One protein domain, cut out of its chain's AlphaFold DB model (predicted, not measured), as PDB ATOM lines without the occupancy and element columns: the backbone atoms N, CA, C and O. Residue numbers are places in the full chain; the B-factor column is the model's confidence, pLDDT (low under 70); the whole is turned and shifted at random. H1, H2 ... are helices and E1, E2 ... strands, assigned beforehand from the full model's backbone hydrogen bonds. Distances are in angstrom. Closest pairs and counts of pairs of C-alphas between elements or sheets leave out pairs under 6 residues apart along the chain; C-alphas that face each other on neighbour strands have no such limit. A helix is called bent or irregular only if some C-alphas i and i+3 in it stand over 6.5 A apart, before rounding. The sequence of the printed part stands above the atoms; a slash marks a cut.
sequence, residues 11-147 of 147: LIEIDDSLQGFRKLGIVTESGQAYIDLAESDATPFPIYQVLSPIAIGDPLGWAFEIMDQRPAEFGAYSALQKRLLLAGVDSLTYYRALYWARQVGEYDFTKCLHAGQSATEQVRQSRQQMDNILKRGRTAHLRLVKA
ATOM      1  N   LEU A  11     229.954 251.477 242.841       97.81
ATOM      2  CA  LEU A  11     230.666 252.378 241.947       97.81
ATOM      3  C   LEU A  11     231.946 252.863 242.611       97.81
ATOM      4  O   LEU A  11     231.948 253.378 243.736       97.81
ATOM      5  N   ILE A  12     233.032 252.744 241.862       98.19
ATOM      6  CA  ILE A  12     234.319 253.316 242.215       98.19
ATOM      7  C   ILE A  12     234.724 254.367 241.193       98.19
ATOM      8  O   ILE A  12     234.404 254.267 240.007       98.19
ATOM      9  N   GLU A  13     235.478 255.348 241.661       98.06
ATOM     10  CA  GLU A  13     236.285 256.206 240.811       98.06
ATOM     11  C   GLU A  13     237.745 255.750 240.910       98.06
ATOM     12  O   GLU A  13     238.239 255.448 242.001       98.06
ATOM     13  N   ILE A  14     238.432 255.661 239.774       98.12
ATOM     14  CA  ILE A  14     239.787 255.114 239.669       98.12
ATOM     15  C   ILE A  14     240.579 255.833 238.569       98.12
ATOM     16  O   ILE A  14     239.994 256.310 237.593       98.12
ATOM     17  N   ASP A  15     241.901 255.920 238.723       97.88
ATOM     18  CA  ASP A  15     242.790 256.493 237.711       97.88
ATOM     19  C   ASP A  15     242.854 255.576 236.486       97.88
ATOM     20  O   ASP A  15     243.082 254.364 236.584       97.88
ATOM     21  N   ASP A  16     242.685 256.159 235.305       95.81
ATOM     22  CA  ASP A  16     242.971 255.483 234.054       95.81
ATOM     23  C   ASP A  16     244.484 255.343 233.862       95.81
ATOM     24  O   ASP A  16     245.218 256.326 233.767       95.81
ATOM     25  N   SER A  17     244.953 254.100 233.764       88.94
ATOM     26  CA  SER A  17     246.382 253.789 233.697       88.94
ATOM     27  C   SER A  17     247.068 254.201 232.391       88.94
ATOM     28  O   SER A  17     248.289 254.096 232.307       88.94
ATOM     29  N   LEU A  18     246.318 254.592 231.354       90.88
ATOM     30  CA  LEU A  18     246.879 254.933 230.042       90.88
ATOM     31  C   LEU A  18     246.868 256.432 229.777       90.88
ATOM     32  O   LEU A  18     247.875 256.975 229.328       90.88
ATOM     33  N   GLN A  19     245.740 257.091 230.036       90.75
ATOM     34  CA  GLN A  19     245.548 258.505 229.716       90.75
ATOM     35  C   GLN A  19     245.520 259.414 230.952       90.75
ATOM     36  O   GLN A  19     245.530 260.633 230.795       90.75
ATOM     37  N   GLY A  20     245.518 258.859 232.170       90.06
ATOM     38  CA  GLY A  20     245.696 259.630 233.404       90.06
ATOM     39  C   GLY A  20     244.493 260.477 233.831       90.06
ATOM     40  O   GLY A  20     244.669 261.454 234.554       90.06
ATOM     41  N   PHE A  21     243.278 260.136 233.392       96.00
ATOM     42  CA  PHE A  21     242.038 260.771 233.858       96.00
ATOM     43  C   PHE A  21     241.314 259.899 234.894       96.00
ATOM     44  O   PHE A  21     241.539 258.693 234.971       96.00
ATOM     45  N   ARG A  22     240.411 260.498 235.682       97.00
ATOM     46  CA  ARG A  22     239.543 259.767 236.619       97.00
ATOM     47  C   ARG A  22     238.352 259.176 235.882       97.00
ATOM     48  O   ARG A  22     237.634 259.896 235.191       97.00
ATOM     49  N   LYS A  23     238.109 257.878 236.052       96.69
ATOM     50  CA  LYS A  23     236.975 257.180 235.440       96.69
ATOM     51  C   LYS A  23     236.146 256.428 236.463       96.69
ATOM     52  O   LYS A  23     236.645 256.012 237.503       96.69
ATOM     53  N   LEU A  24     234.878 256.223 236.115       97.62
ATOM     54  CA  LEU A  24     233.968 255.382 236.885       97.62
ATOM     55  C   LEU A  24     233.995 253.938 236.403       97.62
ATOM     56  O   LEU A  24     233.996 253.695 235.189       97.62
ATOM     57  N   GLY A  25     233.930 253.017 237.360       96.56
ATOM     58  CA  GLY A  25     233.733 251.592 237.136       96.56
ATOM     59  C   GLY A  25     232.803 250.971 238.176       96.56
ATOM     60  O   GLY A  25     232.661 251.493 239.280       96.56
ATOM     61  N   ILE A  26     232.177 249.854 237.814       96.19
ATOM     62  CA  ILE A  26     231.367 249.024 238.711       96.19
ATOM     63  C   ILE A  26     232.220 247.842 239.153       96.19
ATOM     64  O   ILE A  26     232.818 247.162 238.317       96.19
ATOM     65  N   VAL A  27     232.286 247.606 240.458       96.62
ATOM     66  CA  VAL A  27     233.027 246.485 241.042       96.62
ATOM     67  C   VAL A  27     232.324 245.167 240.715       96.62
ATOM     68  O   VAL A  27     231.114 245.045 240.876       96.62
ATOM     69  N   THR A  28     233.077 244.164 240.265       95.56
ATOM     70  CA  THR A  28     232.533 242.837 239.941       95.56
ATOM     71  C   THR A  28     232.273 241.997 241.195       95.56
ATOM     72  O   THR A  28     232.709 242.335 242.296       95.56
ATOM     73  N   GLU A  29     231.629 240.840 241.028       94.88
ATOM     74  CA  GLU A  29     231.304 239.897 242.111       94.88
ATOM     75  C   GLU A  29     232.503 239.485 242.986       94.88
ATOM     76  O   GLU A  29     232.339 239.174 244.165       94.88
ATOM     77  N   SER A  30     233.730 239.506 242.449       94.25
ATOM     78  CA  SER A  30     234.933 239.164 243.221       94.25
ATOM     79  C   SER A  30     235.334 240.240 244.236       94.25
ATOM     80  O   SER A  30     236.117 239.972 245.153       94.25
ATOM     81  N   GLY A  31     234.853 241.475 244.060       96.75
ATOM     82  CA  GLY A  31     235.269 242.640 244.838       96.75
ATOM     83  C   GLY A  31     236.675 243.156 244.510       96.75
ATOM     84  O   GLY A  31     237.141 244.093 245.152       96.75
ATOM     85  N   GLN A  32     237.383 242.540 243.560       97.31
ATOM     86  CA  GLN A  32     238.801 242.806 243.259       97.31
ATOM     87  C   GLN A  32     239.040 243.315 241.835       97.31
ATOM     88  O   GLN A  32     240.168 243.660 241.475       97.31
ATOM     89  N   ALA A  33     237.994 243.342 241.016       97.19
ATOM     90  CA  ALA A  33     238.031 243.836 239.652       97.19
ATOM     91  C   ALA A  33     236.850 244.776 239.398       97.19
ATOM     92  O   ALA A  33     235.878 244.780 240.151       97.19
ATOM     93  N   TYR A  34     236.939 245.567 238.335       96.69
ATOM     94  CA  TYR A  34     235.885 246.481 237.917       96.69
ATOM     95  C   TYR A  34     235.657 246.433 236.408       96.69
ATOM     96  O   TYR A  34     236.549 246.077 235.634       96.69
ATOM     97  N   ILE A  35     234.458 246.833 235.997       95.81
ATOM     98  CA  ILE A  35     234.070 247.044 234.605       95.81
ATOM     99  C   ILE A  35     233.779 248.535 234.416       95.81
ATOM    100  O   ILE A  35     233.055 249.138 235.202       95.81
ATOM    101  N   ASP A  36     234.348 249.137 233.375       95.31
ATOM    102  CA  ASP A  36     234.193 250.560 233.038       95.31
ATOM    103  C   ASP A  36     233.533 250.788 231.663       95.31
ATOM    104  O   ASP A  36     233.358 251.931 231.252       95.31
ATOM    105  N   LEU A  37     233.063 249.742 230.979       94.31
ATOM    106  CA  LEU A  37     232.135 249.856 229.848       94.31
ATOM    107  C   LEU A  37     231.008 248.838 229.998       94.31
ATOM    108  O   LEU A  37     231.262 247.694 230.347       94.31
ATOM    109  N   ALA A  38     229.774 249.233 229.695       87.88
ATOM    110  CA  ALA A  38     228.599 248.366 229.807       87.88
ATOM    111  C   ALA A  38     228.445 247.385 228.621       87.88
ATOM    112  O   ALA A  38     227.342 246.945 228.302       87.88
ATOM    113  N   GLU A  39     229.541 247.082 227.927       85.12
ATOM    114  CA  GLU A  39     229.574 246.157 226.795       85.12
ATOM    115  C   GLU A  39     229.587 244.713 227.318       85.12
ATOM    116  O   GLU A  39     230.235 244.416 228.322       85.12
ATOM    117  N   SER A  40     228.857 243.803 226.665       64.50
ATOM    118  CA  SER A  40     228.639 242.431 227.160       64.50
ATOM    119  C   SER A  40     229.917 241.597 227.309       64.50
ATOM    120  O   SER A  40     229.919 240.596 228.017       64.50
ATOM    121  N   ASP A  41     230.992 241.989 226.633       75.19
ATOM    122  CA  ASP A  41     232.304 241.343 226.620       75.19
ATOM    123  C   ASP A  41     233.406 242.227 227.227       75.19
ATOM    124  O   ASP A  41     234.600 241.934 227.085       75.19
ATOM    125  N   ALA A  42     233.033 243.297 227.940       79.56
ATOM    126  CA  ALA A  42     233.992 244.183 228.576       79.56
ATOM    127  C   ALA A  42     234.842 243.407 229.592       79.56
ATOM    128  O   ALA A  42     234.387 243.020 230.667       79.56
ATOM    129  N   THR A  43     236.119 243.206 229.256       87.12
ATOM    130  CA  THR A  43     237.065 242.529 230.150       87.12
ATOM    131  C   THR A  43     237.203 243.332 231.453       87.12
ATOM    132  O   THR A  43     237.480 244.540 231.372       87.12
ATOM    133  N   PRO A  44     237.016 242.706 232.632       93.06
ATOM    134  CA  PRO A  44     237.237 243.367 233.911       93.06
ATOM    135  C   PRO A  44     238.714 243.680 234.146       93.06
ATOM    136  O   PRO A  44     239.589 242.867 233.838       93.06
ATOM    137  N   PHE A  45     238.994 244.829 234.756       94.31
ATOM    138  CA  PHE A  45     240.339 245.203 235.186       94.31
ATOM    139  C   PHE A  45     240.521 244.972 236.684       94.31
ATOM    140  O   PHE A  45     239.623 245.309 237.453       94.31
ATOM    141  N   PRO A  46     241.678 244.454 237.133       96.31
ATOM    142  CA  PRO A  46     242.005 244.420 238.553       96.31
ATOM    143  C   PRO A  46     242.013 245.829 239.156       96.31
ATOM    144  O   PRO A  46     242.477 246.787 238.533       96.31
ATOM    145  N   ILE A  47     241.539 245.952 240.393       97.44
ATOM    146  CA  ILE A  47     241.545 247.214 241.133       97.44
ATOM    147  C   ILE A  47     242.888 247.340 241.860       97.44
ATOM    148  O   ILE A  47     243.059 246.846 242.972       97.44
ATOM    149  N   TYR A  48     243.867 247.992 241.237       97.25
ATOM    150  CA  TYR A  48     245.166 248.233 241.869       97.25
ATOM    151  C   TYR A  48     245.138 249.465 242.777       97.25
ATOM    152  O   TYR A  48     244.684 250.527 242.359       97.25
ATOM    153  N   GLN A  49     245.710 249.361 243.983       96.88
ATOM    154  CA  GLN A  49     245.786 250.484 244.933       96.88
ATOM    155  C   GLN A  49     246.527 251.705 244.370       96.88
ATOM    156  O   GLN A  49     246.173 252.836 244.680       96.88
ATOM    157  N   VAL A  50     247.527 251.483 243.509       96.12
ATOM    158  CA  VAL A  50     248.316 252.559 242.882       96.12
ATOM    159  C   VAL A  50     247.486 253.464 241.964       96.12
ATOM    160  O   VAL A  50     247.911 254.571 241.667       96.12
ATOM    161  N   LEU A  51     246.304 253.012 241.531       96.88
ATOM    162  CA  LEU A  51     245.370 253.797 240.714       96.88
ATOM    163  C   LEU A  51     244.374 254.600 241.569       96.88
ATOM    164  O   LEU A  51     243.329 255.028 241.079       96.88
ATOM    165  N   SER A  52     244.662 254.745 242.865       97.19
ATOM    166  CA  SER A  52     243.886 255.537 243.824       97.19
ATOM    167  C   SER A  52     242.370 255.270 243.754       97.19
ATOM    168  O   SER A  52     241.590 256.201 243.514       97.19
ATOM    169  N   PRO A  53     241.915 254.006 243.882       97.75
ATOM    170  CA  PRO A  53     240.498 253.686 243.790       97.75
ATOM    171  C   PRO A  53     239.749 254.204 245.022       97.75
ATOM    172  O   PRO A  53     240.190 254.000 246.155       97.75
ATOM    173  N   ILE A  54     238.592 254.830 244.813       97.94
ATOM    174  CA  ILE A  54     237.703 255.286 245.888       97.94
ATOM    175  C   ILE A  54     236.275 254.821 245.619       97.94
ATOM    176  O   ILE A  54     235.800 254.899 244.490       97.94
ATOM    177  N   ALA A  55     235.581 254.354 246.656       97.31
ATOM    178  CA  ALA A  55     234.147 254.105 246.572       97.31
ATOM    179  C   ALA A  55     233.417 255.447 246.562       97.31
ATOM    180  O   ALA A  55     233.666 256.290 247.423       97.31
ATOM    181  N   ILE A  56     232.514 255.632 245.603       96.44
ATOM    182  CA  ILE A  56     231.775 256.891 245.453       96.44
ATOM    183  C   ILE A  56     230.294 256.758 245.793       96.44
ATOM    184  O   ILE A  56     229.574 257.741 245.690       96.44
ATOM    185  N   GLY A  57     229.837 255.580 246.221       92.31
ATOM    186  CA  GLY A  57     228.433 255.317 246.533       92.31
ATOM    187  C   GLY A  57     227.619 254.981 245.287       92.31
ATOM    188  O   GLY A  57     228.136 254.398 244.338       92.31
ATOM    189  N   ASP A  58     226.339 255.333 245.296       92.69
ATOM    190  CA  ASP A  58     225.397 255.032 244.220       92.69
ATOM    191  C   ASP A  58     224.401 256.192 244.020       92.69
ATOM    192  O   ASP A  58     224.289 257.069 244.884       92.69
ATOM    193  N   PRO A  59     223.647 256.221 242.904       93.44
ATOM    194  CA  PRO A  59     222.709 257.307 242.625       93.44
ATOM    195  C   PRO A  59     221.636 257.560 243.684       93.44
ATOM    196  O   PRO A  59     221.167 258.695 243.785       93.44
ATOM    197  N   LEU A  60     221.218 256.535 244.431       93.12
ATOM    198  CA  LEU A  60     220.243 256.676 245.509       93.12
ATOM    199  C   LEU A  60     220.903 257.317 246.735       93.12
ATOM    200  O   LEU A  60     220.350 258.267 247.286       93.12
ATOM    201  N   GLY A  61     222.104 256.866 247.105       94.94
ATOM    202  CA  GLY A  61     222.919 257.508 248.139       94.94
ATOM    203  C   GLY A  61     223.161 258.989 247.838       94.94
ATOM    204  O   GLY A  61     222.915 259.846 248.683       94.94
ATOM    205  N   TRP A  62     223.519 259.313 246.595       96.38
ATOM    206  CA  TRP A  62     223.682 260.695 246.130       96.38
ATOM    207  C   TRP A  62     222.401 261.521 246.244       96.38
ATOM    208  O   TRP A  62     222.457 262.691 246.615       96.38
ATOM    209  N   ALA A  63     221.245 260.927 245.936       96.31
ATOM    210  CA  ALA A  63     219.960 261.602 246.067       96.31
ATOM    211  C   ALA A  63     219.669 261.968 247.530       96.31
ATOM    212  O   ALA A  63     219.210 263.077 247.799       96.31
ATOM    213  N   PHE A  64     219.966 261.062 248.469       97.00
ATOM    214  CA  PHE A  64     219.811 261.319 249.900       97.00
ATOM    215  C   PHE A  64     220.786 262.377 250.412       97.00
ATOM    216  O   PHE A  64     220.363 263.269 251.139       97.00
ATOM    217  N   GLU A  65     222.048 262.340 249.987       95.81
ATOM    218  CA  GLU A  65     223.017 263.390 250.319       95.81
ATOM    219  C   GLU A  65     222.556 264.768 249.826       95.81
ATOM    220  O   GLU A  65     222.633 265.746 250.565       95.81
ATOM    221  N   ILE A  66     222.045 264.861 248.591       96.69
ATOM    222  CA  ILE A  66     221.501 266.114 248.049       96.69
ATOM    223  C   ILE A  66     220.263 266.542 248.839       96.69
ATOM    224  O   ILE A  66     220.138 267.713 249.168       96.69
ATOM    225  N   MET A  67     219.361 265.622 249.175       97.06
ATOM    226  CA  MET A  67     218.171 265.934 249.969       97.06
ATOM    227  C   MET A  67     218.523 266.482 251.359       97.06
ATOM    228  O   MET A  67     217.864 267.407 251.824       97.06
ATOM    229  N   ASP A  68     219.553 265.932 251.997       97.44
ATOM    230  CA  ASP A  68     220.004 266.331 253.331       97.44
ATOM    231  C   ASP A  68     220.778 267.661 253.308       97.44
ATOM    232  O   ASP A  68     220.481 268.587 254.060       97.44
ATOM    233  N   GLN A  69     221.741 267.798 252.392       97.19
ATOM    234  CA  GLN A  69     222.688 268.922 252.385       97.19
ATOM    235  C   GLN A  69     222.243 270.090 251.498       97.19
ATOM    236  O   GLN A  69     222.614 271.239 251.736       97.19
ATOM    237  N   ARG A  70     221.485 269.803 250.436       95.94
ATOM    238  CA  ARG A  70     221.066 270.751 249.389       95.94
ATOM    239  C   ARG A  70     219.602 270.504 248.986       95.94
ATOM    240  O   ARG A  70     219.312 270.290 247.806       95.94
ATOM    241  N   PRO A  71     218.642 270.546 249.931       96.94
ATOM    242  CA  PRO A  71     217.255 270.134 249.683       96.94
ATOM    243  C   PRO A  71     216.578 270.883 248.526       96.94
ATOM    244  O   PRO A  71     215.743 270.311 247.827       96.94
ATOM    245  N   ALA A  72     216.959 272.142 248.282       97.56
ATOM    246  CA  ALA A  72     216.449 272.936 247.161       97.56
ATOM    247  C   ALA A  72     216.802 272.343 245.779       97.56
ATOM    248  O   ALA A  72     216.077 272.564 244.811       97.56
ATOM    249  N   GLU A  73     217.885 271.568 245.681       97.38
ATOM    250  CA  GLU A  73     218.361 270.945 244.441       97.38
ATOM    251  C   GLU A  73     217.738 269.563 244.187       97.38
ATOM    252  O   GLU A  73     217.697 269.097 243.046       97.38
ATOM    253  N   PHE A  74     217.202 268.909 245.225       97.12
ATOM    254  CA  PHE A  74     216.718 267.526 245.156       97.12
ATOM    255  C   PHE A  74     215.662 267.305 244.065       97.12
ATOM    256  O   PHE A  74     215.711 266.312 243.335       97.12
ATOM    257  N   GLY A  75     214.725 268.246 243.909       97.88
ATOM    258  CA  GLY A  75     213.692 268.161 242.876       97.88
ATOM    259  C   GLY A  75     214.276 268.132 241.459       97.88
ATOM    260  O   GLY A  75     213.855 267.316 240.636       97.88
ATOM    261  N   ALA A  76     215.282 268.972 241.193       97.88
ATOM    262  CA  ALA A  76     215.961 269.031 239.901       97.88
ATOM    263  C   ALA A  76     216.793 267.765 239.647       97.88
ATOM    264  O   ALA A  76     216.683 267.167 238.576       97.88
ATOM    265  N   TYR A  77     217.537 267.295 240.653       97.88
ATOM    266  CA  TYR A  77     218.302 266.051 240.560       97.88
ATOM    267  C   TYR A  77     217.402 264.829 240.305       97.88
ATOM    268  O   TYR A  77     217.675 264.030 239.410       97.88
ATOM    269  N   SER A  78     216.279 264.702 241.022       97.44
ATOM    270  CA  SER A  78     215.335 263.593 240.822       97.44
ATOM    271  C   SER A  78     214.693 263.620 239.428       97.44
ATOM    272  O   SER A  78     214.519 262.575 238.794       97.44
ATOM    273  N   ALA A  79     214.360 264.809 238.917       97.94
ATOM    274  CA  ALA A  79     213.836 264.967 237.563       97.94
ATOM    275  C   ALA A  79     214.878 264.578 236.501       97.94
ATOM    276  O   ALA A  79     214.548 263.850 235.560       97.94
ATOM    277  N   LEU A  80     216.135 264.999 236.681       98.25
ATOM    278  CA  LEU A  80     217.254 264.597 235.829       98.25
ATOM    279  C   LEU A  80     217.430 263.076 235.826       98.25
ATOM    280  O   LEU A  80     217.492 262.476 234.754       98.25
ATOM    281  N   GLN A  81     217.459 262.450 237.004       97.31
ATOM    282  CA  GLN A  81     217.614 261.004 237.164       97.31
ATOM    283  C   GLN A  81     216.561 260.227 236.369       97.31
ATOM    284  O   GLN A  81     216.900 259.351 235.571       97.31
ATOM    285  N   LYS A  82     215.283 260.593 236.524       97.31
ATOM    286  CA  LYS A  82     214.179 259.981 235.769       97.31
ATOM    287  C   LYS A  82     214.344 260.182 234.266       97.31
ATOM    288  O   LYS A  82     214.129 259.253 233.493       97.31
ATOM    289  N   ARG A  83     214.735 261.385 233.838       98.12
ATOM    290  CA  ARG A  83     214.879 261.709 232.416       98.12
ATOM    291  C   ARG A  83     216.054 260.980 231.764       98.12
ATOM    292  O   ARG A  83     215.907 260.517 230.639       98.12
ATOM    293  N   LEU A  84     217.184 260.838 232.459       97.75
ATOM    294  CA  LEU A  84     218.324 260.045 231.990       97.75
ATOM    295  C   LEU A  84     217.974 258.558 231.887       97.75
ATOM    296  O   LEU A  84     218.338 257.925 230.900       97.75
ATOM    297  N   LEU A  85     217.219 258.017 232.849       95.81
ATOM    298  CA  LEU A  85     216.743 256.634 232.785       95.81
ATOM    299  C   LEU A  85     215.849 256.404 231.553       95.81
ATOM    300  O   LEU A  85     216.033 255.435 230.822       95.81
ATOM    301  N   LEU A  86     214.919 257.326 231.284       97.12
ATOM    302  CA  LEU A  86     214.040 257.268 230.110       97.12
ATOM    303  C   LEU A  86     214.774 257.484 228.780       97.12
ATOM    304  O   LEU A  86     214.262 257.083 227.738       97.12
ATOM    305  N   ALA A  87     215.958 258.101 228.793       96.00
ATOM    306  CA  ALA A  87     216.776 258.273 227.595       96.00
ATOM    307  C   ALA A  87     217.406 256.956 227.103       96.00
ATOM    308  O   ALA A  87     217.909 256.918 225.983       96.00
ATOM    309  N   GLY A  88     217.378 255.889 227.912       93.50
ATOM    310  CA  GLY A  88     217.806 254.552 227.496       93.50
ATOM    311  C   GLY A  88     219.309 254.415 227.248       93.50
ATOM    312  O   GLY A  88     219.721 253.553 226.476       93.50
ATOM    313  N   VAL A  89     220.133 255.264 227.870       94.69
ATOM    314  CA  VAL A  89     221.593 255.094 227.850       94.69
ATOM    315  C   VAL A  89     222.017 253.915 228.723       94.69
ATOM    316  O   VAL A  89     221.292 253.506 229.631       94.69
ATOM    317  N   ASP A  90     223.208 253.377 228.467       95.06
ATOM    318  CA  ASP A  90     223.760 252.304 229.288       95.06
ATOM    319  C   ASP A  90     224.016 252.750 230.740       95.06
ATOM    320  O   ASP A  90     224.157 253.941 231.035       95.06
ATOM    321  N   SER A  91     224.087 251.775 231.649       94.00
ATOM    322  CA  SER A  91     224.189 252.013 233.093       94.00
ATOM    323  C   SER A  91     225.398 252.868 233.472       94.00
ATOM    324  O   SER A  91     225.266 253.793 234.270       94.00
ATOM    325  N   LEU A  92     226.565 252.630 232.870       96.31
ATOM    326  CA  LEU A  92     227.784 253.378 233.174       96.31
ATOM    327  C   LEU A  92     227.736 254.807 232.630       96.31
ATOM    328  O   LEU A  92     228.139 255.732 233.336       96.31
ATOM    329  N   THR A  93     227.203 255.020 231.427       97.94
ATOM    330  CA  THR A  93     226.948 256.373 230.904       97.94
ATOM    331  C   THR A  93     225.947 257.128 231.784       97.94
ATOM    332  O   THR A  93     226.167 258.299 232.102       97.94
ATOM    333  N   TYR A  94     224.888 256.456 232.244       97.94
ATOM    334  CA  TYR A  94     223.925 257.001 233.202       97.94
ATOM    335  C   TYR A  94     224.596 257.406 234.526       97.94
ATOM    336  O   TYR A  94     224.418 258.538 234.984       97.94
ATOM    337  N   TYR A  95     225.422 256.534 235.115       97.75
ATOM    338  CA  TYR A  95     226.136 256.835 236.359       97.75
ATOM    339  C   TYR A  95     227.113 257.998 236.196       97.75
ATOM    340  O   TYR A  95     227.171 258.864 237.063       97.75
ATOM    341  N   ARG A  96     227.831 258.072 235.069       98.31
ATOM    342  CA  ARG A  96     228.737 259.190 234.760       98.31
ATOM    343  C   ARG A  96     228.002 260.518 234.657       98.31
ATOM    344  O   ARG A  96     228.467 261.502 235.225       98.31
ATOM    345  N   ALA A  97     226.854 260.543 233.980       98.44
ATOM    346  CA  ALA A  97     226.035 261.747 233.859       98.44
ATOM    347  C   ALA A  97     225.551 262.246 235.231       98.44
ATOM    348  O   ALA A  97     225.677 263.432 235.536       98.44
ATOM    349  N   LEU A  98     225.047 261.346 236.083       98.25
ATOM    350  CA  LEU A  98     224.576 261.701 237.426       98.25
ATOM    351  C   LEU A  98     225.697 262.101 238.375       98.25
ATOM    352  O   LEU A  98     225.548 263.058 239.134       98.25
ATOM    353  N   TYR A  99     226.821 261.392 238.323       98.00
ATOM    354  CA  TYR A  99     227.976 261.724 239.138       98.00
ATOM    355  C   TYR A  99     228.523 263.106 238.766       98.00
ATOM    356  O   TYR A  99     228.761 263.924 239.650       98.00
ATOM    357  N   TRP A 100     228.625 263.416 237.468       98.31
ATOM    358  CA  TRP A 100     229.001 264.750 237.000       98.31
ATOM    359  C   TRP A 100     228.022 265.829 237.485       98.31
ATOM    360  O   TRP A 100     228.457 266.839 238.038       98.31
ATOM    361  N   ALA A 101     226.713 265.586 237.362       98.06
ATOM    362  CA  ALA A 101     225.677 266.505 237.835       98.06
ATOM    363  C   ALA A 101     225.821 266.805 239.336       98.06
ATOM    364  O   ALA A 101     225.802 267.964 239.749       98.06
ATOM    365  N   ARG A 102     226.045 265.762 240.152       96.62
ATOM    366  CA  ARG A 102     226.279 265.881 241.601       96.62
ATOM    367  C   ARG A 102     227.515 266.720 241.922       96.62
ATOM    368  O   ARG A 102     227.449 267.527 242.849       96.62
ATOM    369  N   GLN A 103     228.617 266.490 241.206       95.81
ATOM    370  CA  GLN A 103     229.905 267.154 241.443       95.81
ATOM    371  C   GLN A 103     229.868 268.635 241.057       95.81
ATOM    372  O   GLN A 103     230.424 269.471 241.761       95.81
ATOM    373  N   VAL A 104     229.206 268.962 239.945       96.62
ATOM    374  CA  VAL A 104     229.157 270.331 239.410       96.62
ATOM    375  C   VAL A 104     227.991 271.141 239.987       96.62
ATOM    376  O   VAL A 104     228.059 272.367 240.012       96.62
ATOM    377  N   GLY A 105     226.932 270.482 240.468       95.44
ATOM    378  CA  GLY A 105     225.698 271.153 240.892       95.44
ATOM    379  C   GLY A 105     224.877 271.684 239.711       95.44
ATOM    380  O   GLY A 105     224.203 272.702 239.828       95.44
ATOM    381  N   GLU A 106     224.960 271.018 238.557       97.06
ATOM    382  CA  GLU A 106     224.215 271.350 237.339       97.06
ATOM    383  C   GLU A 106     223.294 270.181 236.984       97.06
ATOM    384  O   GLU A 106     223.738 269.035 236.942       97.06
ATOM    385  N   TYR A 107     222.019 270.472 236.713       97.81
ATOM    386  CA  TYR A 107     220.979 269.458 236.502       97.81
ATOM    387  C   TYR A 107     220.275 269.574 235.146       97.81
ATOM    388  O   TYR A 107     219.281 268.884 234.898       97.81
ATOM    389  N   ASP A 108     220.782 270.415 234.242       98.31
ATOM    390  CA  ASP A 108     220.330 270.423 232.855       98.31
ATOM    391  C   ASP A 108     220.583 269.069 232.175       98.31
ATOM    392  O   ASP A 108     221.707 268.564 232.113       98.31
ATOM    393  N   PHE A 109     219.520 268.496 231.611       98.44
ATOM    394  CA  PHE A 109     219.554 267.175 230.990       98.44
ATOM    395  C   PHE A 109     220.584 267.062 229.865       98.44
ATOM    396  O   PHE A 109     221.327 266.084 229.818       98.44
ATOM    397  N   THR A 110     220.630 268.045 228.964       98.31
ATOM    398  CA  THR A 110     221.489 267.985 227.776       98.31
ATOM    399  C   THR A 110     222.956 268.049 228.181       98.31
ATOM    400  O   THR A 110     223.757 267.244 227.704       98.31
ATOM    401  N   LYS A 111     223.304 268.951 229.107       98.62
ATOM    402  CA  LYS A 111     224.668 269.059 229.643       98.62
ATOM    403  C   LYS A 111     225.102 267.778 230.351       98.62
ATOM    404  O   LYS A 111     226.186 267.270 230.070       98.62
ATOM    405  N   CYS A 112     224.251 267.228 231.218       98.50
ATOM    406  CA  CYS A 112     224.576 266.022 231.980       98.50
ATOM    407  C   CYS A 112     224.731 264.796 231.074       98.50
ATOM    408  O   CYS A 112     225.690 264.038 231.218       98.50
ATOM    409  N   LEU A 113     223.821 264.617 230.109       98.62
ATOM    410  CA  LEU A 113     223.903 263.530 229.134       98.62
ATOM    411  C   LEU A 113     225.191 263.626 228.309       98.62
ATOM    412  O   LEU A 113     225.911 262.636 228.181       98.62
ATOM    413  N   HIS A 114     225.512 264.821 227.808       98.50
ATOM    414  CA  HIS A 114     226.742 265.056 227.059       98.50
ATOM    415  C   HIS A 114     227.993 264.767 227.901       98.50
ATOM    416  O   HIS A 114     228.935 264.146 227.408       98.50
ATOM    417  N   ALA A 115     228.012 265.175 229.174       98.56
ATOM    418  CA  ALA A 115     229.117 264.882 230.086       98.56
ATOM    419  C   ALA A 115     229.290 263.370 230.305       98.56
ATOM    420  O   ALA A 115     230.405 262.859 230.194       98.56
ATOM    421  N   GLY A 116     228.192 262.642 230.530       98.31
ATOM    422  CA  GLY A 116     228.212 261.185 230.659       98.31
ATOM    423  C   GLY A 116     228.736 260.487 229.403       98.31
ATOM    424  O   GLY A 116     229.621 259.637 229.494       98.31
ATOM    425  N   GLN A 117     228.247 260.885 228.226       98.38
ATOM    426  CA  GLN A 117     228.689 260.344 226.936       98.38
ATOM    427  C   GLN A 117     230.165 260.645 226.660       98.38
ATOM    428  O   GLN A 117     230.904 259.755 226.248       98.38
ATOM    429  N   SER A 118     230.609 261.872 226.943       98.19
ATOM    430  CA  SER A 118     232.009 262.280 226.775       98.19
ATOM    431  C   SER A 118     232.939 261.458 227.669       98.19
ATOM    432  O   SER A 118     233.972 260.978 227.208       98.19
ATOM    433  N   ALA A 119     232.559 261.237 228.931       97.94
ATOM    434  CA  ALA A 119     233.321 260.399 229.851       97.94
ATOM    435  C   ALA A 119     233.350 258.925 229.406       97.94
ATOM    436  O   ALA A 119     234.389 258.273 229.492       97.94
ATOM    437  N   THR A 120     232.240 258.391 228.884       97.62
ATOM    438  CA  THR A 120     232.215 257.042 228.295       97.62
ATOM    439  C   THR A 120     233.137 256.938 227.082       97.62
ATOM    440  O   THR A 120     233.880 255.964 226.962       97.62
ATOM    441  N   GLU A 121     233.141 257.941 226.207       97.00
ATOM    442  CA  GLU A 121     233.995 257.955 225.021       97.00
ATOM    443  C   GLU A 121     235.487 258.033 225.382       97.00
ATOM    444  O   GLU A 121     236.297 257.321 224.794       97.00
ATOM    445  N   GLN A 122     235.860 258.792 226.418       97.06
ATOM    446  CA  GLN A 122     237.234 258.786 226.942       97.06
ATOM    447  C   GLN A 122     237.675 257.382 227.386       97.06
ATOM    448  O   GLN A 122     238.776 256.936 227.054       97.06
ATOM    449  N   VAL A 123     236.802 256.644 228.082       96.31
ATOM    450  CA  VAL A 123     237.089 255.258 228.487       96.31
ATOM    451  C   VAL A 123     237.228 254.338 227.274       96.31
ATOM    452  O   VAL A 123     238.172 253.545 227.222       96.31
ATOM    453  N   ARG A 124     236.355 254.467 226.265       95.19
ATOM    454  CA  ARG A 124     236.461 253.702 225.007       95.19
ATOM    455  C   ARG A 124     237.791 253.957 224.305       95.19
ATOM    456  O   ARG A 124     238.471 253.010 223.912       95.19
ATOM    457  N   GLN A 125     238.200 255.218 224.199       95.06
ATOM    458  CA  GLN A 125     239.467 255.593 223.571       95.06
ATOM    459  C   GLN A 125     240.673 255.046 224.336       95.06
ATOM    460  O   GLN A 125     241.613 254.545 223.711       95.06
ATOM    461  N   SER A 126     240.642 255.080 225.672       94.50
ATOM    462  CA  SER A 126     241.691 254.476 226.499       94.50
ATOM    463  C   SER A 126     241.783 252.960 226.279       94.50
ATOM    464  O   SER A 126     242.856 252.443 225.948       94.50
ATOM    465  N   ARG A 127     240.655 252.237 226.327       91.94
ATOM    466  CA  ARG A 127     240.630 250.793 226.028       91.94
ATOM    467  C   ARG A 127     241.164 250.484 224.630       91.94
ATOM    468  O   ARG A 127     242.008 249.604 224.472       91.94
ATOM    469  N   GLN A 128     240.766 251.265 223.627       91.56
ATOM    470  CA  GLN A 128     241.234 251.080 222.256       91.56
ATOM    471  C   GLN A 128     242.756 251.259 222.124       91.56
ATOM    472  O   GLN A 128     243.400 250.549 221.341       91.56
ATOM    473  N   GLN A 129     243.356 252.184 222.878       90.56
ATOM    474  CA  GLN A 129     244.812 252.339 222.935       90.56
ATOM    475  C   GLN A 129     245.488 251.120 223.572       90.56
ATOM    476  O   GLN A 129     246.492 250.646 223.036       90.56
ATOM    477  N   MET A 130     244.914 250.573 224.645       89.00
ATOM    478  CA  MET A 130     245.392 249.339 225.275       89.00
ATOM    479  C   MET A 130     245.444 248.180 224.283       89.00
ATOM    480  O   MET A 130     246.484 247.542 224.115       89.00
ATOM    481  N   ASP A 131     244.348 247.965 223.556       87.50
ATOM    482  CA  ASP A 131     244.245 246.900 222.564       87.50
ATOM    483  C   ASP A 131     245.283 247.060 221.455       87.50
ATOM    484  O   ASP A 131     245.884 246.086 220.996       87.50
ATOM    485  N   ASN A 132     245.535 248.299 221.031       88.25
ATOM    486  CA  ASN A 132     246.550 248.595 220.027       88.25
ATOM    487  C   ASN A 132     247.967 248.284 220.535       88.25
ATOM    488  O   ASN A 132     248.778 247.746 219.774       88.25
ATOM    489  N   ILE A 133     248.267 248.573 221.805       87.69
ATOM    490  CA  ILE A 133     249.548 248.229 222.443       87.69
ATOM    491  C   ILE A 133     249.713 246.706 222.515       87.69
ATOM    492  O   ILE A 133     250.737 246.177 222.075       87.69
ATOM    493  N   LEU A 134     248.688 245.986 222.980       85.44
ATOM    494  CA  LEU A 134     248.705 244.524 223.098       85.44
ATOM    495  C   LEU A 134     248.871 243.836 221.734       85.44
ATOM    496  O   LEU A 134     249.694 242.927 221.588       85.44
ATOM    497  N   LYS A 135     248.153 244.308 220.705       86.38
ATOM    498  CA  LYS A 135     248.285 243.811 219.325       86.38
ATOM    499  C   LYS A 135     249.712 243.986 218.801       86.38
ATOM    500  O   LYS A 135     250.290 243.028 218.290       86.38
ATOM    501  N   ARG A 136     250.307 245.176 218.971       83.69
ATOM    502  CA  ARG A 136     251.692 245.458 218.546       83.69
ATOM    503  C   ARG A 136     252.705 244.569 219.270       83.69
ATOM    504  O   ARG A 136     253.579 244.000 218.615       83.69
ATOM    505  N   GLY A 137     252.557 244.399 220.585       82.44
ATOM    506  CA  GLY A 137     253.411 243.519 221.389       82.44
ATOM    507  C   GLY A 137     253.367 242.064 220.913       82.44
ATOM    508  O   GLY A 137     254.411 241.439 220.714       82.44
ATOM    509  N   ARG A 138     252.167 241.542 220.619       79.50
ATOM    510  CA  ARG A 138     251.986 240.180 220.091       79.50
ATOM    511  C   ARG A 138     252.652 239.989 218.728       79.50
ATOM    512  O   ARG A 138     253.313 238.976 218.509       79.50
ATOM    513  N   THR A 139     252.508 240.949 217.812       77.75
ATOM    514  CA  THR A 139     253.163 240.886 216.496       77.75
ATOM    515  C   THR A 139     254.687 240.905 216.615       77.75
ATOM    516  O   THR A 139     255.353 240.145 215.914       77.75
ATOM    517  N   ALA A 140     255.246 241.732 217.504       75.50
ATOM    518  CA  ALA A 140     256.688 241.786 217.741       75.50
ATOM    519  C   ALA A 140     257.226 240.464 218.313       75.50
ATOM    520  O   ALA A 140     258.211 239.933 217.805       75.50
ATOM    521  N   HIS A 141     256.536 239.882 219.300       75.62
ATOM    522  CA  HIS A 141     256.916 238.594 219.881       75.62
ATOM    523  C   HIS A 141     256.915 237.461 218.842       75.62
ATOM    524  O   HIS A 141     257.879 236.708 218.741       75.62
ATOM    525  N   LEU A 142     255.884 237.384 217.992       74.31
ATOM    526  CA  LEU A 142     255.808 236.370 216.933       74.31
ATOM    527  C   LEU A 142     256.920 236.493 215.879       74.31
ATOM    528  O   LEU A 142     257.268 235.489 215.264       74.31
ATOM    529  N   ARG A 143     257.468 237.694 215.654       69.75
ATOM    530  CA  ARG A 143     258.629 237.887 214.769       69.75
ATOM    531  C   ARG A 143     259.921 237.378 215.405       69.75
ATOM    532  O   ARG A 143     260.737 236.816 214.693       69.75
ATOM    533  N   LEU A 144     260.078 237.545 216.719       68.25
ATOM    534  CA  LEU A 144     261.256 237.089 217.463       68.25
ATOM    535  C   LEU A 144     261.301 235.566 217.643       68.25
ATOM    536  O   LEU A 144     262.380 235.002 217.683       68.25
ATOM    537  N   VAL A 145     260.145 234.901 217.744       70.19
ATOM    538  CA  VAL A 145     260.064 233.435 217.930       70.19
ATOM    539  C   VAL A 145     260.155 232.662 216.602       70.19
ATOM    540  O   VAL A 145     260.395 231.460 216.603       70.19
ATOM    541  N   LYS A 146     259.941 233.331 215.461       60.84
ATOM    542  CA  LYS A 146     260.027 232.733 214.113       60.84
ATOM    543  C   LYS A 146     261.340 233.037 213.372       60.84
ATOM    544  O   LYS A 146     261.481 232.578 212.240       60.84
ATOM    545  N   ALA A 147     262.225 233.837 213.965       54.47
ATOM    546  CA  ALA A 147     263.570 234.124 213.465       54.47
ATOM    547  C   ALA A 147     264.578 233.189 214.142       54.47
ATOM    548  O   ALA A 147     265.538 232.788 213.451       54.47
TER     549      ALA A 147
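AT A GLANCE: This is residues 11 to 147 of the 147 residues of an uncharacterized protein of Janthinobacterium sp. 17J80-10 (UniProt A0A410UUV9). A small, strongly twisted four-stranded sheet and an up-and-down bundle of three helices, H1 to H3, each running against the one before, make the body, with H3 packed on the sheet. The long helix H4 crosses H3, and residues 131 to 147 stick out as an arm that makes the length. The 137 printed residues run E1 E2 E3 E4 H1 H2 H3 H4; the antiparallel sheet has the order E3 E2 E1 E4. The class is mixed, the whole loose, with a radius of gyration of the C-alphas of 17.9 A and spans of 70 by 28 by 24 A.

HOW THE PARTS SIT: Start at E2, residues 22 to 27, in hairpins with E1, residues 11 to 15 (N 12 to O 25, 2.9 A), and E3, residues 33 to 35 (N 35 to O 26, 2.9 A). E4, residues 54 to 57, pairs antiparallel with E1, N 54 to O 13 at 2.9 A, closing a Greek key: a meander of three successive antiparallel neighbours, then a fourth strand beside the first. H3, residues 91 to 104, is on the sheet over E2, at a height of 8.7 A. H2, residues 71 to 86, forms helical hairpins with H3 (closest C-alphas Leu 84 and Tyr 94, 6.5 A) and H1, residues 59 to 69 (Met 67 and Phe 74, 5.3 A, by H2's residues 73 to 78 alone). H4, residues 109 to 145, touches H3 at a steep tilt of 57 degrees with residues 112 to 120 alone, closest C-alphas Ala 97 and Gly 116, 3.9 A; it only grazes the sheet. Every O i to N i+4 pair is within hydrogen-bond range in H1, H3 and H4, and 10 of 12 in H2.

IN THESE COORDINATES: Find C-alpha 11, where E1 begins, at (230.666, 252.378, 241.947). H4 runs 54.3 A from C-alpha 109 at (219.554, 267.175, 230.990) to C-alpha 145 at (260.064, 233.435, 217.930). H2 spans 23.6 A, irregular but only just: C-alphas 72 and 75 are 7.0 A apart.

THE WHOLE: The farthest C-alphas, Ala 72 and Ala 147, are 69.7 A apart. The printed part has no cut; the link E3 to E4 is long. Confidence is under 70 at residues 40, 143 to 144 and 146 to 147.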